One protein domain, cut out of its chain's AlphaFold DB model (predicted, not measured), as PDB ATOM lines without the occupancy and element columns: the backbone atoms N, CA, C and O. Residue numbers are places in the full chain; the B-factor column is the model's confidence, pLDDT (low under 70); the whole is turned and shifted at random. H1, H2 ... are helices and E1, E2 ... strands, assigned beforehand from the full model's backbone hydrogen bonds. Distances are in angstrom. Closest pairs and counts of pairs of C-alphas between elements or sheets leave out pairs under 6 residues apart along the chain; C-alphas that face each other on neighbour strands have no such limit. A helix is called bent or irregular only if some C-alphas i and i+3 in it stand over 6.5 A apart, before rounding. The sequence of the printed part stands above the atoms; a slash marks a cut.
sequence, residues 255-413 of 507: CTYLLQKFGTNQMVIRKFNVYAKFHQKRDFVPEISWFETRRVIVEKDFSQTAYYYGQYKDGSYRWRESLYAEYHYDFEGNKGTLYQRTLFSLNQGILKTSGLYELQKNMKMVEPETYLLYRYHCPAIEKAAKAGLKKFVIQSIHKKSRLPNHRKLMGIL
ATOM      1  N   CYS A 255     165.097 187.180 177.589       93.75
ATOM      2  CA  CYS A 255     165.616 188.520 177.348       93.75
ATOM      3  C   CYS A 255     165.723 188.783 175.840       93.75
ATOM      4  O   CYS A 255     166.241 187.960 175.076       93.75
ATOM      5  N   THR A 256     165.249 189.943 175.394       95.62
ATOM      6  CA  THR A 256     165.301 190.347 173.983       95.62
ATOM      7  C   THR A 256     165.593 191.824 173.820       95.62
ATOM      8  O   THR A 256     165.300 192.626 174.707       95.62
ATOM      9  N   TYR A 257     166.138 192.168 172.656       96.81
ATOM     10  CA  TYR A 257     166.517 193.530 172.315       96.81
ATOM     11  C   TYR A 257     165.934 193.958 170.974       96.81
ATOM     12  O   TYR A 257     165.946 193.204 169.996       96.81
ATOM     13  N   LEU A 258     165.481 195.203 170.922       97.75
ATOM     14  CA  LEU A 258     165.049 195.889 169.716       97.75
ATOM     15  C   LEU A 258     165.858 197.173 169.572       97.75
ATOM     16  O   LEU A 258     165.820 198.030 170.449       97.75
ATOM     17  N   LEU A 259     166.583 197.294 168.463       97.62
ATOM     18  CA  LEU A 259     167.297 198.514 168.107       97.62
ATOM     19  C   LEU A 259     166.497 199.246 167.029       97.62
ATOM     20  O   LEU A 259     166.101 198.629 166.035       97.62
ATOM     21  N   GLN A 260     166.248 200.541 167.210       96.81
ATOM     22  CA  GLN A 260     165.480 201.367 166.270       96.81
ATOM     23  C   GLN A 260     166.168 202.709 166.050       96.81
ATOM     24  O   GLN A 260     166.805 203.232 166.957       96.81
ATOM     25  N   LYS A 261     166.011 203.282 164.854       95.25
ATOM     26  CA  LYS A 261     166.445 204.657 164.589       95.25
ATOM     27  C   LYS A 261     165.705 205.602 165.541       95.25
ATOM     28  O   LYS A 261     164.493 205.474 165.697       95.25
ATOM     29  N   PHE A 262     166.436 206.529 166.141       92.81
ATOM     30  CA  PHE A 262     165.931 207.580 167.018       92.81
ATOM     31  C   PHE A 262     166.501 208.899 166.484       92.81
ATOM     32  O   PHE A 262     167.674 208.937 166.134       92.81
ATOM     33  N   GLY A 263     165.683 209.934 166.298       86.50
ATOM     34  CA  GLY A 263     166.150 211.229 165.783       86.50
ATOM     35  C   GLY A 263     167.061 211.177 164.538       86.50
ATOM     36  O   GLY A 263     166.980 210.284 163.678       86.50
ATOM     37  N   THR A 264     167.954 212.167 164.448       85.12
ATOM     38  CA  THR A 264     168.988 212.273 163.410       85.12
ATOM     39  C   THR A 264     170.307 211.742 163.961       85.12
ATOM     40  O   THR A 264     170.865 212.319 164.882       85.12
ATOM     41  N   ASN A 265     170.834 210.664 163.373       86.75
ATOM     42  CA  ASN A 265     172.071 209.994 163.808       86.75
ATOM     43  C   ASN A 265     172.059 209.429 165.239       86.75
ATOM     44  O   ASN A 265     173.131 209.209 165.791       86.75
ATOM     45  N   GLN A 266     170.886 209.137 165.800       95.19
ATOM     46  CA  GLN A 266     170.766 208.431 167.070       95.19
ATOM     47  C   GLN A 266     170.032 207.097 166.863       95.19
ATOM     48  O   GLN A 266     169.439 206.802 165.811       95.19
ATOM     49  N   MET A 267     170.085 206.243 167.874       96.94
ATOM     50  CA  MET A 267     169.241 205.058 167.952       96.94
ATOM     51  C   MET A 267     168.787 204.820 169.380       96.94
ATOM     52  O   MET A 267     169.399 205.301 170.325       96.94
ATOM     53  N   VAL A 268     167.733 204.031 169.533       97.56
ATOM     54  CA  VAL A 268     167.323 203.504 170.828       97.56
ATOM     55  C   VAL A 268     167.544 201.997 170.866       97.56
ATOM     56  O   VAL A 268     167.130 201.275 169.956       97.56
ATOM     57  N   ILE A 269     168.172 201.519 171.938       97.19
ATOM     58  CA  ILE A 269     168.171 200.117 172.351       97.19
ATOM     59  C   ILE A 269     167.024 199.934 173.342       97.19
ATOM     60  O   ILE A 269     166.934 200.646 174.338       97.19
ATOM     61  N   ARG A 270     166.152 198.963 173.092       97.12
ATOM     62  CA  ARG A 270     165.010 198.642 173.951       97.12
ATOM     63  C   ARG A 270     165.119 197.200 174.412       97.12
ATOM     64  O   ARG A 270     165.254 196.305 173.576       97.12
ATOM     65  N   LYS A 271     165.058 196.974 175.720       95.50
ATOM     66  CA  LYS A 271     165.166 195.650 176.344       95.50
ATOM     67  C   LYS A 271     163.806 195.169 176.827       95.50
ATOM     68  O   LYS A 271     163.130 195.869 177.585       95.50
ATOM     69  N   PHE A 272     163.454 193.938 176.473       95.88
ATOM     70  CA  PHE A 272     162.200 193.311 176.878       95.88
ATOM     71  C   PHE A 272     162.426 191.966 177.546       95.88
ATOM     72  O   PHE A 272     163.236 191.156 177.095       95.88
ATOM     73  N   ASN A 273     161.606 191.714 178.559       94.62
ATOM     74  CA  ASN A 273     161.364 190.394 179.110       94.62
ATOM     75  C   ASN A 273     160.135 189.808 178.413       94.62
ATOM     76  O   ASN A 273     159.029 190.329 178.574       94.62
ATOM     77  N   VAL A 274     160.323 188.753 177.621       95.38
ATOM     78  CA  VAL A 274     159.253 188.086 176.870       95.38
ATOM     79  C   VAL A 274     158.834 186.818 177.602       95.38
ATOM     80  O   VAL A 274     159.658 185.978 177.946       95.38
ATOM     81  N   TYR A 275     157.536 186.662 177.820       93.31
ATOM     82  CA  TYR A 275     156.941 185.537 178.526       93.31
ATOM     83  C   TYR A 275     156.079 184.725 177.566       93.31
ATOM     84  O   TYR A 275     155.288 185.284 176.806       93.31
ATOM     85  N   ALA A 276     156.192 183.403 177.656       91.88
ATOM     86  CA  ALA A 276     155.250 182.471 177.055       91.88
ATOM     87  C   ALA A 276     154.494 181.738 178.165       91.88
ATOM     88  O   ALA A 276     155.100 181.098 179.033       91.88
ATOM     89  N   LYS A 277     153.165 181.837 178.129       92.19
ATOM     90  CA  LYS A 277     152.266 181.111 179.025       92.19
ATOM     91  C   LYS A 277     151.437 180.131 178.211       92.19
ATOM     92  O   LYS A 277     150.892 180.473 177.164       92.19
ATOM     93  N   PHE A 278     151.321 178.908 178.713       91.38
ATOM     94  CA  PHE A 278     150.485 177.875 178.117       91.38
ATOM     95  C   PHE A 278     149.434 177.435 179.128       91.38
ATOM     96  O   PHE A 278     149.764 177.013 180.239       91.38
ATOM     97  N   HIS A 279     148.165 177.518 178.740       91.06
ATOM     98  CA  HIS A 279     147.031 177.203 179.604       91.06
ATOM     99  C   HIS A 279     146.137 176.145 178.971       91.06
ATOM    100  O   HIS A 279     145.757 176.264 177.807       91.06
ATOM    101  N   GLN A 280     145.721 175.163 179.770       87.75
ATOM    102  CA  GLN A 280     144.805 174.114 179.318       87.75
ATOM    103  C   GLN A 280     143.467 174.692 178.820       87.75
ATOM    104  O   GLN A 280     142.965 174.257 177.788       87.75
ATOM    105  N   LYS A 281     142.943 175.736 179.485       87.31
ATOM    106  CA  LYS A 281     141.710 176.454 179.091       87.31
ATOM    107  C   LYS A 281     141.772 177.084 177.689       87.31
ATOM    108  O   LYS A 281     140.733 177.348 177.106       87.31
ATOM    109  N   ARG A 282     142.974 177.334 177.156       84.44
ATOM    110  CA  ARG A 282     143.213 177.896 175.812       84.44
ATOM    111  C   ARG A 282     143.816 176.856 174.859       84.44
ATOM    112  O   ARG A 282     144.571 177.203 173.960       84.44
ATOM    113  N   ASP A 283     143.568 175.572 175.121       83.94
ATOM    114  CA  ASP A 283     144.121 174.424 174.388       83.94
ATOM    115  C   ASP A 283     145.659 174.437 174.234       83.94
ATOM    116  O   ASP A 283     146.220 173.843 173.313       83.94
ATOM    117  N   PHE A 284     146.352 175.102 175.169       86.00
ATOM    118  CA  PHE A 284     147.793 175.367 175.145       86.00
ATOM    119  C   PHE A 284     148.297 176.152 173.921       86.00
ATOM    120  O   PHE A 284     149.482 176.074 173.580       86.00
ATOM    121  N   VAL A 285     147.438 176.956 173.292       85.88
ATOM    122  CA  VAL A 285     147.885 178.014 172.379       85.88
ATOM    123  C   VAL A 285     148.778 178.986 173.172       85.88
ATOM    124  O   VAL A 285     148.389 179.393 174.270       85.88
ATOM    125  N   PRO A 286     149.987 179.329 172.678       87.06
ATOM    126  CA  PRO A 286     150.909 180.207 173.391       87.06
ATOM    127  C   PRO A 286     150.325 181.609 173.551       87.06
ATOM    128  O   PRO A 286     150.072 182.298 172.562       87.06
ATOM    129  N   GLU A 287     150.197 182.049 174.797       90.44
ATOM    130  CA  GLU A 287     149.957 183.444 175.142       90.44
ATOM    131  C   GLU A 287     151.306 184.131 175.339       90.44
ATOM    132  O   GLU A 287     152.071 183.778 176.243       90.44
ATOM    133  N   ILE A 288     151.610 185.074 174.449       90.81
ATOM    134  CA  ILE A 288     152.862 185.824 174.458       90.81
ATOM    135  C   ILE A 288     152.593 187.195 175.063       90.81
ATOM    136  O   ILE A 288     151.744 187.933 174.575       90.81
ATOM    137  N   SER A 289     153.341 187.545 176.100       93.75
ATOM    138  CA  SER A 289     153.333 188.886 176.685       93.75
ATOM    139  C   SER A 289     154.763 189.378 176.846       93.75
ATOM    140  O   SER A 289     155.675 188.572 177.026       93.75
ATOM    141  N   TRP A 290     154.982 190.685 176.825       95.50
ATOM    142  CA  TRP A 290     156.305 191.268 177.031       95.50
ATOM    143  C   TRP A 290     156.227 192.479 177.945       95.50
ATOM    144  O   TRP A 290     155.221 193.183 177.985       95.50
ATOM    145  N   PHE A 291     157.317 192.716 178.662       94.31
ATOM    146  CA  PHE A 291     157.490 193.892 179.497       94.31
ATOM    147  C   PHE A 291     158.799 194.580 179.120       94.31
ATOM    148  O   PHE A 291     159.862 193.955 179.151       94.31
ATOM    149  N   GLU A 292     158.710 195.843 178.714       95.44
ATOM    150  CA  GLU A 292     159.880 196.664 178.403       95.44
ATOM    151  C   GLU A 292     160.504 197.146 179.711       95.44
ATOM    152  O   GLU A 292     159.845 197.808 180.506       95.44
ATOM    153  N   THR A 293     161.763 196.792 179.952       91.62
ATOM    154  CA  THR A 293     162.436 197.083 181.231       91.62
ATOM    155  C   THR A 293     163.445 198.215 181.123       91.62
ATOM    156  O   THR A 293     163.733 198.871 182.125       91.62
ATOM    157  N   ARG A 294     163.998 198.441 179.926       92.94
ATOM    158  CA  ARG A 294     165.100 199.380 179.717       92.94
ATOM    159  C   ARG A 294     165.058 200.002 178.328       92.94
ATOM    160  O   ARG A 294     164.774 199.304 177.351       92.94
ATOM    161  N   ARG A 295     165.386 201.289 178.260       95.31
ATOM    162  CA  ARG A 295     165.595 202.069 177.036       95.31
ATOM    163  C   ARG A 295     166.945 202.753 177.128       95.31
ATOM    164  O   ARG A 295     167.269 203.302 178.171       95.31
ATOM    165  N   VAL A 296     167.715 202.735 176.054       95.50
ATOM    166  CA  VAL A 296     169.017 203.399 175.999       95.50
ATOM    167  C   VAL A 296     169.079 204.186 174.713       95.50
ATOM    168  O   VAL A 296     169.037 203.595 173.634       95.50
ATOM    169  N   ILE A 297     169.140 205.505 174.830       96.31
ATOM    170  CA  ILE A 297     169.436 206.379 173.702       96.31
ATOM    171  C   ILE A 297     170.933 206.292 173.455       96.31
ATOM    172  O   ILE A 297     171.715 206.377 174.397       96.31
ATOM    173  N   VAL A 298     171.317 206.056 172.206       96.19
ATOM    174  CA  VAL A 298     172.707 205.931 171.781       96.19
ATOM    175  C   VAL A 298     172.982 206.977 170.719       96.19
ATOM    176  O   VAL A 298     172.326 207.002 169.671       96.19
ATOM    177  N   GLU A 299     173.969 207.812 171.006       95.69
ATOM    178  CA  GLU A 299     174.445 208.871 170.131       95.69
ATOM    179  C   GLU A 299     175.364 208.325 169.030       95.69
ATOM    180  O   GLU A 299     175.790 207.165 169.038       95.69
ATOM    181  N   LYS A 300     175.709 209.182 168.064       93.50
ATOM    182  CA  LYS A 300     176.570 208.828 166.922       93.50
ATOM    183  C   LYS A 300     177.948 208.295 167.334       93.50
ATOM    184  O   LYS A 300     178.517 207.468 166.623       93.50
ATOM    185  N   ASP A 301     178.499 208.790 168.436       93.44
ATOM    186  CA  ASP A 301     179.791 208.363 168.981       93.44
ATOM    187  C   ASP A 301     179.694 207.107 169.862       93.44
ATOM    188  O   ASP A 301     180.727 206.565 170.252       93.44
ATOM    189  N   PHE A 302     178.478 206.601 170.092       94.44
ATOM    190  CA  PHE A 302     178.112 205.527 171.018       94.44
ATOM    191  C   PHE A 302     178.076 205.905 172.506       94.44
ATOM    192  O   PHE A 302     177.946 205.001 173.337       94.44
ATOM    193  N   SER A 303     178.119 207.197 172.855       93.56
ATOM    194  CA  SER A 303     177.699 207.644 174.190       93.56
ATOM    195  C   SER A 303     176.215 207.328 174.416       93.56
ATOM    196  O   SER A 303     175.454 207.138 173.459       93.56
ATOM    197  N   GLN A 304     175.816 207.157 175.680       93.00
ATOM    198  CA  GLN A 304     174.510 206.588 176.012       93.00
ATOM    199  C   GLN A 304     173.773 207.386 177.090       93.00
ATOM    200  O   GLN A 304     174.376 207.892 178.030       93.00
ATOM    201  N   THR A 305     172.446 207.414 177.009       93.50
ATOM    202  CA  THR A 305     171.570 207.867 178.097       93.50
ATOM    203  C   THR A 305     170.548 206.774 178.365       93.50
ATOM    204  O   THR A 305     169.784 206.387 177.477       93.50
ATOM    205  N   ALA A 306     170.564 206.223 179.578       93.06
ATOM    206  CA  ALA A 306     169.795 205.037 179.916       93.06
ATOM    207  C   ALA A 306     168.594 205.361 180.804       93.06
ATOM    208  O   ALA A 306     168.691 206.091 181.783       93.06
ATOM    209  N   TYR A 307     167.474 204.708 180.524       94.00
ATOM    210  CA  TYR A 307     166.231 204.818 181.268       94.00
ATOM    211  C   TYR A 307     165.725 203.429 181.644       94.00
ATOM    212  O   TYR A 307     165.793 202.483 180.853       94.00
ATOM    213  N   TYR A 308     165.157 203.309 182.838       91.44
ATOM    214  CA  TYR A 308     164.457 202.107 183.280       91.44
ATOM    215  C   TYR A 308     163.039 202.451 183.714       91.44
ATOM    216  O   TYR A 308     162.756 203.571 184.145       91.44
ATOM    217  N   TYR A 309     162.146 201.476 183.588       90.75
ATOM    218  CA  TYR A 309     160.788 201.606 184.089       90.75
ATOM    219  C   TYR A 309     160.733 201.121 185.537       90.75
ATOM    220  O   TYR A 309     160.999 199.948 185.812       90.75
ATOM    221  N   GLY A 310     160.398 202.007 186.471       89.50
ATOM    222  CA  GLY A 310     160.410 201.679 187.893       89.50
ATOM    223  C   GLY A 310     159.760 202.736 188.771       89.50
ATOM    224  O   GLY A 310     159.226 203.732 188.285       89.50
ATOM    225  N   GLN A 311     159.794 202.493 190.079       90.19
ATOM    226  CA  GLN A 311     159.177 203.381 191.056       90.19
ATOM    227  C   GLN A 311     159.947 204.711 191.169       90.19
ATOM    228  O   GLN A 311     161.182 204.735 191.251       90.19
ATOM    229  N   TYR A 312     159.221 205.827 191.163       89.38
ATOM    230  CA  TYR A 312     159.741 207.180 191.346       89.38
ATOM    231  C   TYR A 312     159.517 207.681 192.784       89.38
ATOM    232  O   TYR A 312     158.899 207.013 193.611       89.38
ATOM    233  N   LYS A 313     160.075 208.855 193.112       86.81
ATOM    234  CA  LYS A 313     160.126 209.449 194.464       86.81
ATOM    235  C   LYS A 313     158.740 209.679 195.098       86.81
ATOM    236  O   LYS A 313     158.666 209.895 196.302       86.81
ATOM    237  N   ASP A 314     157.679 209.672 194.299       82.06
ATOM    238  CA  ASP A 314     156.273 209.837 194.689       82.06
ATOM    239  C   ASP A 314     155.506 208.503 194.807       82.06
ATOM    240  O   ASP A 314     154.315 208.496 195.103       82.06
ATOM    241  N   GLY A 315     156.174 207.369 194.575       84.62
ATOM    242  CA  GLY A 315     155.574 206.037 194.597       84.62
ATOM    243  C   GLY A 315     154.958 205.582 193.269       84.62
ATOM    244  O   GLY A 315     154.634 204.397 193.153       84.62
ATOM    245  N   SER A 316     154.850 206.462 192.266       88.81
ATOM    246  CA  SER A 316     154.366 206.115 190.924       88.81
ATOM    247  C   SER A 316     155.378 205.250 190.164       88.81
ATOM    248  O   SER A 316     156.579 205.312 190.423       88.81
ATOM    249  N   TYR A 317     154.912 204.432 189.217       90.00
ATOM    250  CA  TYR A 317     155.780 203.680 188.305       90.00
ATOM    251  C   TYR A 317     155.861 204.388 186.958       90.00
ATOM    252  O   TYR A 317     154.830 204.616 186.328       90.00
ATOM    253  N   ARG A 318     157.077 204.707 186.503       93.00
ATOM    254  CA  ARG A 318     157.307 205.399 185.230       93.00
ATOM    255  C   ARG A 318     158.715 205.179 184.682       93.00
ATOM    256  O   ARG A 318     159.575 204.605 185.351       93.00
ATOM    257  N   TRP A 319     158.953 205.652 183.461       93.94
ATOM    258  CA  TRP A 319     160.302 205.770 182.913       93.94
ATOM    259  C   TRP A 319     161.083 206.845 183.658       93.94
ATOM    260  O   TRP A 319     160.586 207.951 183.860       93.94
ATOM    261  N   ARG A 320     162.308 206.507 184.048       90.88
ATOM    262  CA  ARG A 320     163.237 207.423 184.704       90.88
ATOM    263  C   ARG A 320     164.665 207.121 184.303       90.88
ATOM    264  O   ARG A 320     164.993 205.976 183.987       90.88
ATOM    265  N   GLU A 321     165.501 208.146 184.323       90.88
ATOM    266  CA  GLU A 321     166.916 208.000 184.010       90.88
ATOM    267  C   GLU A 321     167.620 207.080 185.025       90.88
ATOM    268  O   GLU A 321     167.263 207.011 186.211       90.88
ATOM    269  N   SER A 322     168.601 206.324 184.540       84.06
ATOM    270  CA  SER A 322     169.441 205.406 185.310       84.06
ATOM    271  C   SER A 322     170.887 205.467 184.858       84.06
ATOM    272  O   SER A 322     171.195 205.861 183.739       84.06
ATOM    273  N   LEU A 323     171.764 204.963 185.722       72.50
ATOM    274  CA  LEU A 323     173.164 204.727 185.399       72.50
ATOM    275  C   LEU A 323     173.336 203.683 184.273       72.50
ATOM    276  O   LEU A 323     172.460 202.845 184.010       72.50
ATOM    277  N   TYR A 324     174.501 203.744 183.623       64.38
ATOM    278  CA  TYR A 324     174.936 202.842 182.552       64.38
ATOM    279  C   TYR A 324     174.959 201.361 182.962       64.38
ATOM    280  O   TYR A 324     175.144 201.034 184.138       64.38
ATOM    281  N   ALA A 325     174.867 200.462 181.970       59.47
ATOM    282  CA  ALA A 325     174.990 199.017 182.174       59.47
ATOM    283  C   ALA A 325     176.259 198.600 182.941       59.47
ATOM    284  O   ALA A 325     176.201 197.702 183.782       59.47
ATOM    285  N   GLU A 326     177.390 199.270 182.685       52.16
ATOM    286  CA  GLU A 326     178.715 198.857 183.172       52.16
ATOM    287  C   GLU A 326     178.829 198.758 184.704       52.16
ATOM    288  O   GLU A 326     179.626 197.961 185.207       52.16
ATOM    289  N   TYR A 327     178.028 199.521 185.454       48.00
ATOM    290  CA  TYR A 327     178.092 199.548 186.918       48.00
ATOM    291  C   TYR A 327     177.091 198.610 187.607       48.00
ATOM    292  O   TYR A 327     177.201 198.396 188.813       48.00
ATOM    293  N   HIS A 328     176.132 198.027 186.872       49.59
ATOM    294  CA  HIS A 328     174.989 197.337 187.489       49.59
ATOM    295  C   HIS A 328     174.511 196.052 186.791       49.59
ATOM    296  O   HIS A 328     173.608 195.402 187.320       49.59
ATOM    297  N   TYR A 329     175.071 195.655 185.640       54.28
ATOM    298  CA  TYR A 329     174.491 194.576 184.833       54.28
ATOM    299  C   TYR A 329     175.503 193.502 184.414       54.28
ATOM    300  O   TYR A 329     176.508 193.761 183.762       54.28
ATOM    301  N   ASP A 330     175.179 192.258 184.768       65.25
ATOM    302  CA  ASP A 330     175.853 191.042 184.314       65.25
ATOM    303  C   ASP A 330     175.695 190.880 182.790       65.25
ATOM    304  O   ASP A 330     174.587 190.648 182.297       65.25
ATOM    305  N   PHE A 331     176.791 191.021 182.038       67.25
ATOM    306  CA  PHE A 331     176.795 190.881 180.580       67.25
ATOM    307  C   PHE A 331     176.256 189.516 180.127       67.25
ATOM    308  O   PHE A 331     175.491 189.451 179.165       67.25
ATOM    309  N   GLU A 332     176.605 188.431 180.825       70.81
ATOM    310  CA  GLU A 332     176.155 187.074 180.490       70.81
ATOM    311  C   GLU A 332     174.685 186.870 180.860       70.81
ATOM    312  O   GLU A 332     173.891 186.408 180.034       70.81
ATOM    313  N   GLY A 333     174.290 187.289 182.063       77.06
ATOM    314  CA  GLY A 333     172.915 187.187 182.555       77.06
ATOM    315  C   GLY A 333     171.897 188.014 181.766       77.06
ATOM    316  O   GLY A 333     170.700 187.728 181.824       77.06
ATOM    317  N   ASN A 334     172.356 189.014 181.006       83.56
ATOM    318  CA  ASN A 334     171.509 189.898 180.206       83.56
ATOM    319  C   ASN A 334     171.584 189.643 178.698       83.56
ATOM    320  O   ASN A 334     170.942 190.375 177.937       83.56
ATOM    321  N   LYS A 335     172.303 188.614 178.233       89.31
ATOM    322  CA  LYS A 335     172.270 188.246 176.813       89.31
ATOM    323  C   LYS A 335     170.840 187.981 176.371       89.31
ATOM    324  O   LYS A 335     170.054 187.345 177.068       89.31
ATOM    325  N   GLY A 336     170.512 188.456 175.177       92.38
ATOM    326  CA  GLY A 336     169.177 188.316 174.623       92.38
ATOM    327  C   GLY A 336     169.188 188.140 173.118       92.38
ATOM    328  O   GLY A 336     170.193 188.369 172.446       92.38
ATOM    329  N   THR A 337     168.049 187.722 172.577       94.50
ATOM    330  CA  THR A 337     167.874 187.640 171.123       94.50
ATOM    331  C   THR A 337     167.617 189.044 170.567       94.50
ATOM    332  O   THR A 337     166.753 189.756 171.080       94.50
ATOM    333  N   LEU A 338     168.343 189.447 169.520       95.06
ATOM    334  CA  LEU A 338     168.149 190.740 168.852       95.06
ATOM    335  C   LEU A 338     167.135 190.630 167.713       95.06
ATOM    336  O   LEU A 338     167.232 189.729 166.879       95.06
ATOM    337  N   TYR A 339     166.219 191.589 167.625       95.44
ATOM    338  CA  TYR A 339     165.330 191.742 166.476       95.44
ATOM    339  C   TYR A 339     166.120 192.152 165.231       95.44
ATOM    340  O   TYR A 339     166.686 193.240 165.166       95.44
ATOM    341  N   GLN A 340     166.170 191.271 164.229       91.62
ATOM    342  CA  GLN A 340     167.144 191.397 163.144       91.62
ATOM    343  C   GLN A 340     166.746 192.389 162.041       91.62
ATOM    344  O   GLN A 340     167.624 192.898 161.347       91.62
ATOM    345  N   ARG A 341     165.448 192.669 161.842       92.75
ATOM    346  CA  ARG A 341     164.990 193.380 160.628       92.75
ATOM    347  C   ARG A 341     165.436 194.842 160.561       92.75
ATOM    348  O   ARG A 341     165.607 195.364 159.468       92.75
ATOM    349  N   THR A 342     165.652 195.489 161.704       93.88
ATOM    350  CA  THR A 342     166.144 196.877 161.772       93.88
ATOM    351  C   THR A 342     167.667 196.976 161.713       93.88
ATOM    352  O   THR A 342     168.203 198.047 161.425       93.88
ATOM    353  N   LEU A 343     168.390 195.879 161.967       93.12
ATOM    354  CA  LEU A 343     169.846 195.922 162.100       93.12
ATOM    355  C   LEU A 343     170.538 196.278 160.789       93.12
ATOM    356  O   LEU A 343     171.512 197.021 160.812       93.12
ATOM    357  N   PHE A 344     170.031 195.796 159.650       92.12
ATOM    358  CA  PHE A 344     170.632 196.098 158.349       92.12
ATOM    359  C   PHE A 344     170.620 197.603 158.054       92.12
ATOM    360  O   PHE A 344     171.667 198.171 157.754       92.12
ATOM    361  N   SER A 345     169.468 198.266 158.202       93.12
ATOM    362  CA  SER A 345     169.357 199.714 157.984       93.12
ATOM    363  C   SER A 345     170.189 200.512 158.986       93.12
ATOM    364  O   SER A 345     170.835 201.486 158.612       93.12
ATOM    365  N   LEU A 346     170.226 200.083 160.251       95.19
ATOM    366  CA  LEU A 346     171.059 200.727 161.267       95.19
ATOM    367  C   LEU A 346     172.554 200.576 160.959       95.19
ATOM    368  O   LEU A 346     173.315 201.511 161.197       95.19
ATOM    369  N   ASN A 347     172.971 199.443 160.385       94.69
ATOM    370  CA  ASN A 347     174.354 199.186 159.974       94.69
ATOM    371  C   ASN A 347     174.806 200.027 158.775       94.69
ATOM    372  O   ASN A 347     176.001 200.238 158.604       94.69
ATOM    373  N   GLN A 348     173.877 200.542 157.966       92.62
ATOM    374  CA  GLN A 348     174.204 201.535 156.936       92.62
ATOM    375  C   GLN A 348     174.399 202.948 157.516       92.62
ATOM    376  O   GLN A 348     174.981 203.805 156.856       92.62
ATOM    377  N   GLY A 349     173.947 203.184 158.753       92.75
ATOM    378  CA  GLY A 349     174.065 204.452 159.472       92.75
ATOM    379  C   GLY A 349     174.892 204.318 160.752       92.75
ATOM    380  O   GLY A 349     176.075 203.991 160.706       92.75
ATOM    381  N   ILE A 350     174.262 204.574 161.903       94.00
ATOM    382  CA  ILE A 350     174.916 204.646 163.223       94.00
ATOM    383  C   ILE A 350     175.717 203.387 163.601       94.00
ATOM    384  O   ILE A 350     176.784 203.495 164.196       94.00
ATOM    385  N   LEU A 351     175.271 202.184 163.222       95.25
ATOM    386  CA  LEU A 351     175.980 200.945 163.565       95.25
ATOM    387  C   LEU A 351     177.146 200.621 162.620       95.25
ATOM    388  O   LEU A 351     177.890 199.681 162.912       95.25
ATOM    389  N   LYS A 352     177.357 201.388 161.541       94.56
ATOM    390  CA  LYS A 352     178.389 201.113 160.523       94.56
ATOM    391  C   LYS A 352     179.783 200.945 161.118       94.56
ATOM    392  O   LYS A 352     180.565 200.115 160.650       94.56
ATOM    393  N   THR A 353     180.097 201.716 162.155       93.50
ATOM    394  CA  THR A 353     181.385 201.702 162.866       93.50
ATOM    395  C   THR A 353     181.307 200.992 164.219       93.50
ATOM    396  O   THR A 353     182.130 201.227 165.098       93.50
ATOM    397  N   SER A 354     180.307 200.133 164.430       95.19
ATOM    398  CA  SER A 354     180.173 199.385 165.685       95.19
ATOM    399  C   SER A 354     180.843 198.013 165.618       95.19
ATOM    400  O   SER A 354     181.610 197.684 166.513       95.19
ATOM    401  N   GLY A 355     180.592 197.235 164.555       95.19
ATOM    402  CA  GLY A 355     180.885 195.795 164.504       95.19
ATOM    403  C   GLY A 355     179.776 194.911 165.105       95.19
ATOM    404  O   GLY A 355     179.900 193.685 165.112       95.19
ATOM    405  N   LEU A 356     178.680 195.507 165.605       95.62
ATOM    406  CA  LEU A 356     177.575 194.786 166.253       95.62
ATOM    407  C   LEU A 356     176.807 193.898 165.264       95.62
ATOM    408  O   LEU A 356     176.389 192.794 165.616       95.62
ATOM    409  N   TYR A 357     176.614 194.372 164.031       94.31
ATOM    410  CA  TYR A 357     175.891 193.634 162.996       94.31
ATOM    411  C   TYR A 357     176.615 192.332 162.624       94.31
ATOM    412  O   TYR A 357     175.990 191.278 162.509       94.31
ATOM    413  N   GLU A 358     177.938 192.380 162.491       94.06
ATOM    414  CA  GLU A 358     178.787 191.219 162.230       94.06
ATOM    415  C   GLU A 358     178.856 190.284 163.441       94.06
ATOM    416  O   GLU A 358     178.769 189.062 163.284       94.06
ATOM    417  N   LEU A 359     178.945 190.841 164.653       92.19
ATOM    418  CA  LEU A 359     178.962 190.054 165.884       92.19
ATOM    419  C   LEU A 359     177.673 189.234 166.047       92.19
ATOM    420  O   LEU A 359     177.729 188.033 166.319       92.19
ATOM    421  N   GLN A 360     176.513 189.856 165.811       91.06
ATOM    422  CA  GLN A 360     175.206 189.206 165.922       91.06
ATOM    423  C   GLN A 360     175.043 188.040 164.940       91.06
ATOM    424  O   GLN A 360     174.414 187.046 165.291       91.06
ATOM    425  N   LYS A 361     175.615 188.100 163.731       88.38
ATOM    426  CA  LYS A 361     175.530 186.983 162.768       88.38
ATOM    427  C   LYS A 361     176.174 185.700 163.291       88.38
ATOM    428  O   LYS A 361     175.723 184.607 162.962       88.38
ATOM    429  N   ASN A 362     177.201 185.841 164.124       84.25
ATOM    430  CA  ASN A 362     177.988 184.728 164.646       84.25
ATOM    431  C   ASN A 362     177.545 184.280 166.051       84.25
ATOM    432  O   ASN A 362     178.122 183.338 166.610       84.25
ATOM    433  N   MET A 363     176.535 184.941 166.628       86.00
ATOM    434  CA  MET A 363     176.068 184.729 167.997       86.00
ATOM    435  C   MET A 363     174.542 184.627 168.066       86.00
ATOM    436  O   MET A 363     173.815 185.469 167.553       86.00
ATOM    437  N   LYS A 364     174.032 183.615 168.779       84.44
ATOM    438  CA  LYS A 364     172.582 183.451 168.984       84.44
ATOM    439  C   LYS A 364     171.986 184.576 169.838       84.44
ATOM    440  O   LYS A 364     170.859 184.997 169.595       84.44
ATOM    441  N   MET A 365     172.728 185.026 170.849       90.50
ATOM    442  CA  MET A 365     172.299 186.031 171.820       90.50
ATOM    443  C   MET A 365     173.450 186.997 172.095       90.50
ATOM    444  O   MET A 365     174.595 186.562 172.233       90.50
ATOM    445  N   VAL A 366     173.142 188.289 172.169       90.19
ATOM    446  CA  VAL A 366     174.100 189.375 172.425       90.19
ATOM    447  C   VAL A 366     173.447 190.370 173.383       90.19
ATOM    448  O   VAL A 366     172.228 190.532 173.376       90.19
ATOM    449  N   GLU A 367     174.254 191.005 174.225       92.31
ATOM    450  CA  GLU A 367     173.852 192.153 175.034       92.31
ATOM    451  C   GLU A 367     174.404 193.420 174.336       92.31
ATOM    452  O   GLU A 367     175.621 193.637 174.327       92.31
ATOM    453  N   PRO A 368     173.561 194.179 173.610       93.62
ATOM    454  CA  PRO A 368     174.024 195.260 172.745       93.62
ATOM    455  C   PRO A 368     174.429 196.532 173.500       93.62
ATOM    456  O   PRO A 368     175.270 197.265 172.982       93.62
ATOM    457  N   GLU A 369     173.870 196.812 174.683       92.69
ATOM    458  CA  GLU A 369     174.156 198.046 175.434       92.69
ATOM    459  C   GLU A 369     175.623 198.090 175.871       92.69
ATOM    460  O   GLU A 369     176.363 199.006 175.509       92.69
ATOM    461  N   THR A 370     176.065 197.048 176.570       90.88
ATOM    462  CA  THR A 370     177.434 196.889 177.070       90.88
ATOM    463  C   THR A 370     178.421 196.750 175.924       90.88
ATOM    464  O   THR A 370     179.515 197.299 176.002       90.88
ATOM    465  N   TYR A 371     178.060 196.049 174.842       93.62
ATOM    466  CA  TYR A 371     178.927 195.975 173.664       93.62
ATOM    467  C   TYR A 371     179.210 197.367 173.091       93.62
ATOM    468  O   TYR A 371     180.364 197.714 172.841       93.62
ATOM    469  N   LEU A 372     178.162 198.172 172.892       94.69
ATOM    470  CA  LEU A 372     178.293 199.509 172.319       94.69
ATOM    471  C   LEU A 372     178.977 200.479 173.286       94.69
ATOM    472  O   LEU A 372     179.778 201.296 172.844       94.69
ATOM    473  N   LEU A 373     178.745 200.336 174.590       91.94
ATOM    474  CA  LEU A 373     179.429 201.122 175.618       91.94
ATOM    475  C   LEU A 373     180.924 200.776 175.682       91.94
ATOM    476  O   LEU A 373     181.783 201.652 175.707       91.94
ATOM    477  N   TYR A 374     181.267 199.490 175.610       92.25
ATOM    478  CA  TYR A 374     182.660 199.069 175.505       92.25
ATOM    479  C   TYR A 374     183.296 199.571 174.202       92.25
ATOM    480  O   TYR A 374     184.442 200.016 174.208       92.25
ATOM    481  N   ARG A 375     182.558 199.572 173.083       94.00
ATOM    482  CA  ARG A 375     183.009 200.147 171.806       94.00
ATOM    483  C   ARG A 375     183.207 201.665 171.872       94.00
ATOM    484  O   ARG A 375     184.107 202.157 171.190       94.00
ATOM    485  N   TYR A 376     182.414 202.393 172.655       93.56
ATOM    486  CA  TYR A 376     182.625 203.818 172.927       93.56
ATOM    487  C   TYR A 376     183.997 204.042 173.583       93.56
ATOM    488  O   TYR A 376     184.814 204.804 173.070       93.56
ATOM    489  N   HIS A 377     184.315 203.281 174.635       92.00
ATOM    490  CA  HIS A 377     185.596 203.393 175.344       92.00
ATOM    491  C   HIS A 377     186.794 202.753 174.619       92.00
ATOM    492  O   HIS A 377     187.936 203.163 174.821       92.00
ATOM    493  N   CYS A 378     186.560 201.740 173.782       93.31
ATOM    494  CA  CYS A 378     187.594 200.950 173.114       93.31
ATOM    495  C   CYS A 378     187.279 200.767 171.614       93.31
ATOM    496  O   CYS A 378     186.883 199.678 171.184       93.31
ATOM    497  N   PRO A 379     187.489 201.794 170.762       94.19
ATOM    498  CA  PRO A 379     187.135 201.739 169.337       94.19
ATOM    499  C   PRO A 379     187.778 200.592 168.545       94.19
ATOM    500  O   PRO A 379     187.225 200.107 167.558       94.19
ATOM    501  N   ALA A 380     188.944 200.123 168.992       94.94
ATOM    502  CA  ALA A 380     189.685 199.016 168.399       94.94
ATOM    503  C   ALA A 380     188.879 197.701 168.318       94.94
ATOM    504  O   ALA A 380     189.117 196.908 167.400       94.94
ATOM    505  N   ILE A 381     187.902 197.489 169.211       95.31
ATOM    506  CA  ILE A 381     187.099 196.257 169.263       95.31
ATOM    507  C   ILE A 381     186.265 196.013 168.003       95.31
ATOM    508  O   ILE A 381     186.038 194.862 167.626       95.31
ATOM    509  N   GLU A 382     185.859 197.081 167.308       96.25
ATOM    510  CA  GLU A 382     185.086 197.008 166.064       96.25
ATOM    511  C   GLU A 382     185.764 196.093 165.044       96.25
ATOM    512  O   GLU A 382     185.116 195.261 164.409       96.25
ATOM    513  N   LYS A 383     187.090 196.219 164.905       95.81
ATOM    514  CA  LYS A 383     187.856 195.457 163.912       95.81
ATOM    515  C   LYS A 383     187.846 193.964 164.233       95.81
ATOM    516  O   LYS A 383     187.740 193.153 163.319       95.81
ATOM    517  N   ALA A 384     187.923 193.604 165.516       95.56
ATOM    518  CA  ALA A 384     187.854 192.212 165.953       95.56
ATOM    519  C   ALA A 384     186.452 191.621 165.734       95.56
ATOM    520  O   ALA A 384     186.327 190.510 165.218       95.56
ATOM    521  N   ALA A 385     185.402 192.389 166.044       95.38
ATOM    522  CA  ALA A 385     184.021 191.977 165.809       95.38
ATOM    523  C   ALA A 385     183.729 191.755 164.314       95.38
ATOM    524  O   ALA A 385     183.209 190.705 163.939       95.38
ATOM    525  N   LYS A 386     184.162 192.683 163.450       95.50
ATOM    526  CA  LYS A 386     184.038 192.561 161.987       95.50
ATOM    527  C   LYS A 386     184.840 191.402 161.396       95.50
ATOM    528  O   LYS A 386     184.437 190.842 160.384       95.50
ATOM    529  N   ALA A 387     185.945 191.017 162.033       94.75
ATOM    530  CA  ALA A 387     186.732 189.849 161.644       94.75
ATOM    531  C   ALA A 387     186.133 188.509 162.116       94.75
ATOM    532  O   ALA A 387     186.700 187.460 161.822       94.75
ATOM    533  N   GLY A 388     185.010 188.523 162.847       93.69
ATOM    534  CA  GLY A 388     184.349 187.309 163.332       93.69
ATOM    535  C   GLY A 388     184.963 186.709 164.602       93.69
ATOM    536  O   GLY A 388     184.612 185.590 164.968       93.69
ATOM    537  N   LEU A 389     185.837 187.439 165.306       94.69
ATOM    538  CA  LEU A 389     186.506 186.982 166.533       94.69
ATOM    539  C   LEU A 389     185.587 187.088 167.764       94.69
ATOM    540  O   LEU A 389     185.870 187.826 168.711       94.69
ATOM    541  N   LYS A 390     184.455 186.377 167.755       92.88
ATOM    542  CA  LYS A 390     183.418 186.507 168.795       92.88
ATOM    543  C   LYS A 390     183.946 186.171 170.192       92.88
ATOM    544  O   LYS A 390     183.727 186.960 171.107       92.88
ATOM    545  N   LYS A 391     184.679 185.063 170.374       93.06
ATOM    546  CA  LYS A 391     185.165 184.658 171.705       93.06
ATOM    547  C   LYS A 391     186.116 185.698 172.297       93.06
ATOM    548  O   LYS A 391     185.941 186.109 173.444       93.06
ATOM    549  N   PHE A 392     187.056 186.188 171.489       95.06
ATOM    550  CA  PHE A 392     187.963 187.270 171.866       95.06
ATOM    551  C   PHE A 392     187.218 188.555 172.250       95.06
ATOM    552  O   PHE A 392     187.545 189.167 173.268       95.06
ATOM    553  N   VAL A 393     186.198 188.951 171.479       94.31
ATOM    554  CA  VAL A 393     185.401 190.156 171.767       94.31
ATOM    555  C   VAL A 393     184.714 190.055 173.127       94.31
ATOM    556  O   VAL A 393     184.851 190.963 173.945       94.31
ATOM    557  N   ILE A 394     184.031 188.941 173.404       91.31
ATOM    558  CA  ILE A 394     183.328 188.734 174.680       91.31
ATOM    559  C   ILE A 394     184.305 188.729 175.857       91.31
ATOM    560  O   ILE A 394     184.079 189.410 176.855       91.31
ATOM    561  N   GLN A 395     185.428 188.020 175.730       92.12
ATOM    562  CA  GLN A 395     186.438 187.990 176.787       92.12
ATOM    563  C   GLN A 395     187.083 189.365 177.023       92.12
ATOM    564  O   GLN A 395     187.379 189.697 178.170       92.12
ATOM    565  N   SER A 396     187.263 190.175 175.974       92.44
ATOM    566  CA  SER A 396     187.790 191.543 176.094       92.44
ATOM    567  C   SER A 396     186.832 192.453 176.864       92.44
ATOM    568  O   SER A 396     187.278 193.222 177.714       92.44
ATOM    569  N   ILE A 397     185.523 192.323 176.620       89.88
ATOM    570  CA  ILE A 397     184.476 193.046 177.359       89.88
ATOM    571  C   ILE A 397     184.478 192.616 178.831       89.88
ATOM    572  O   ILE A 397     184.556 193.466 179.714       89.88
ATOM    573  N   HIS A 398     184.478 191.308 179.107       87.31
ATOM    574  CA  HIS A 398     184.487 190.782 180.478       87.31
ATOM    575  C   HIS A 398     185.709 191.218 181.284       87.31
ATOM    576  O   HIS A 398     185.585 191.605 182.442       87.31
ATOM    577  N   LYS A 399     186.896 191.168 180.671       87.62
ATOM    578  CA  LYS A 399     188.145 191.596 181.312       87.62
ATOM    579  C   LYS A 399     188.344 193.113 181.277       87.62
ATOM    580  O   LYS A 399     189.388 193.577 181.725       87.62
ATOM    581  N   LYS A 400     187.402 193.872 180.698       87.38
ATOM    582  CA  LYS A 400     187.512 195.320 180.451       87.38
ATOM    583  C   LYS A 400     188.860 195.702 179.828       87.38
ATOM    584  O   LYS A 400     189.484 196.698 180.191       87.38
ATOM    585  N   SER A 401     189.346 194.864 178.913       87.56
ATOM    586  CA  SER A 401     190.681 195.006 178.340       87.56
ATOM    587  C   SER A 401     190.775 196.295 177.531       87.56
ATOM    588  O   SER A 401     189.869 196.614 176.765       87.56
ATOM    589  N   ARG A 402     191.881 197.028 177.652       88.75
ATOM    590  CA  ARG A 402     192.180 198.146 176.751       88.75
ATOM    591  C   ARG A 402     192.966 197.609 175.568       88.75
ATOM    592  O   ARG A 402     194.039 197.040 175.749       88.75
ATOM    593  N   LEU A 403     192.414 197.755 174.369       91.31
ATOM    594  CA  LEU A 403     193.081 197.322 173.147       91.31
ATOM    595  C   LEU A 403     193.883 198.485 172.553       91.31
ATOM    596  O   LEU A 403     193.391 199.616 172.541       91.31
ATOM    597  N   PRO A 404     195.092 198.229 172.031       91.06
ATOM    598  CA  PRO A 404     195.893 199.272 171.414       91.06
ATOM    599  C   PRO A 404     195.216 199.783 170.139       91.06
ATOM    600  O   PRO A 404     194.638 199.022 169.355       91.06
ATOM    601  N   ASN A 405     195.288 201.094 169.912       86.75
ATOM    602  CA  ASN A 405     194.615 201.729 168.786       86.75
ATOM    603  C   ASN A 405     195.481 201.687 167.517       86.75
ATOM    604  O   ASN A 405     196.101 202.673 167.130       86.75
ATOM    605  N   HIS A 406     195.518 200.530 166.853       91.75
ATOM    606  CA  HIS A 406     196.182 200.387 165.556       91.75
ATOM    607  C   HIS A 406     195.199 200.459 164.380       91.75
ATOM    608  O   HIS A 406     194.039 200.031 164.458       91.75
ATOM    609  N   ARG A 407     195.693 200.936 163.226       90.06
ATOM    610  CA  ARG A 407     194.919 201.006 161.972       90.06
ATOM    611  C   ARG A 407     194.489 199.625 161.469       90.06
ATOM    612  O   ARG A 407     193.366 199.474 161.000       90.06
ATOM    613  N   LYS A 408     195.355 198.612 161.582       94.19
ATOM    614  CA  LYS A 408     195.092 197.230 161.140       94.19
ATOM    615  C   LYS A 408     194.869 196.308 162.340       94.19
ATOM    616  O   LYS A 408     195.602 196.405 163.319       94.19
ATOM    617  N   LEU A 409     193.928 195.363 162.224       95.38
ATOM    618  CA  LEU A 409     193.627 194.372 163.272       95.38
ATOM    619  C   LEU A 409     194.859 193.557 163.695       95.38
ATOM    620  O   LEU A 409     195.062 193.322 164.875       95.38
ATOM    621  N   MET A 410     195.717 193.191 162.742       95.25
ATOM    622  CA  MET A 410     196.987 192.504 163.012       95.25
ATOM    623  C   MET A 410     197.889 193.271 163.985       95.25
ATOM    624  O   MET A 410     198.504 192.661 164.850       95.25
ATOM    625  N   GLY A 411     197.930 194.605 163.877       95.00
ATOM    626  CA  GLY A 411     198.656 195.451 164.825       95.00
ATOM    627  C   GLY A 411     198.000 195.448 166.203       95.00
ATOM    628  O   GLY A 411     198.695 195.315 167.198       95.00
ATOM    629  N   ILE A 412     196.660 195.493 166.255       95.00
ATOM    630  CA  ILE A 412     195.895 195.421 167.515       95.00
ATOM    631  C   ILE A 412     196.191 194.116 168.263       95.00
ATOM    632  O   ILE A 412     196.378 194.115 169.474       95.00
ATOM    633  N   LEU A 413     196.223 193.006 167.527       95.94
ATOM    634  CA  LEU A 413     196.408 191.664 168.072       95.94
ATOM    635  C   LEU A 413     197.882 191.247 168.172       95.94
ATOM    636  O   LEU A 413     198.177 190.195 168.726       95.94
TER     637      LEU A 413
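What this domain is: This is residues 255 to 413 of the 507 residues of an uncharacterized protein of Ruminococcus gnavus (UniProt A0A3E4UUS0). A strongly twisted sheet of five strands is drawn out at one end into the long hairpin of E2 and E3, and a cluster of short helices sits at its other end. H4 packs on the sheet, H3, H5 and H6 lie beyond, and H7 is at the end far from the hairpin's tip. There are 159 residues printed, with five named strands, E1 to E5, followed by seven named helices, H1 to H7. The sheet runs E1 E2 E3 E4 E5, all antiparallel, and the class is mixed, helices and strands. The whole is compact, with a radius of gyration of the C-alphas of 17.3 A and spans of 61, 41 and 31 A.

How they stand to each other: E1, residues 255 to 262, E2, residues 266 to 279, E3, residues 287 to 298, E4, residues 304 to 311, and E5, residues 317 to 322, form a meander, each strand the antiparallel neighbour of the one before and a hairpin with it. Within hydrogen-bond range are N 258 and O 270, 2.9 A, N 273 and O 291, 2.9 A, N 307 and O 295, 2.7 A, and N 322 and O 306, 2.8 A. E3 bends by 53 degrees at residue 293. H1, residues 343 to 348, and H2, residues 350 to 353, only graze the sheet. H2 is irregular, with C-alphas 350 and 353 7.1 A apart. The hub is H3, residues 356 to 361, which only just touches H1, with 3 pairs of C-alphas within 8 A, the closest Asn 347 and Tyr 357 at 6.5 A. H4, residues 368 to 377, forms a helical hairpin with H3 and is on the sheet at a height of 10.6 A, along E3 at 1 degrees on the local plane. H5, residues 381 to 386, touches H3, closest at the C-alphas of Leu 359 and Ala 385, 5.4 A. H6, residues 390 to 398, forms a helical hairpin with H5 at a shallow tilt of 20 degrees. H7, residues 409 to 413, is close to but not clearly touching H5. Every O i to N i+4 pair is within range in H1, H3, H4, H5, H6 and H7; H2 is too short for one.

Where its parts are: E1 begins at C-alpha 255, (165.616, 188.520, 177.348). E2 is 41.2 A long and E3 32.2 A. H4 is 14.4 A long from C-alpha 368, (174.024, 195.260, 172.745). H7 ends at C-alpha 413, (196.408, 191.664, 168.072).

The domain as a whole: The C-alphas farthest apart, those of Lys 281 and Gly 411, are 61.7 A apart. The printed part has no cut. The link E5 to H1 is long, and its residues 324 to 331 have pLDDT under 70.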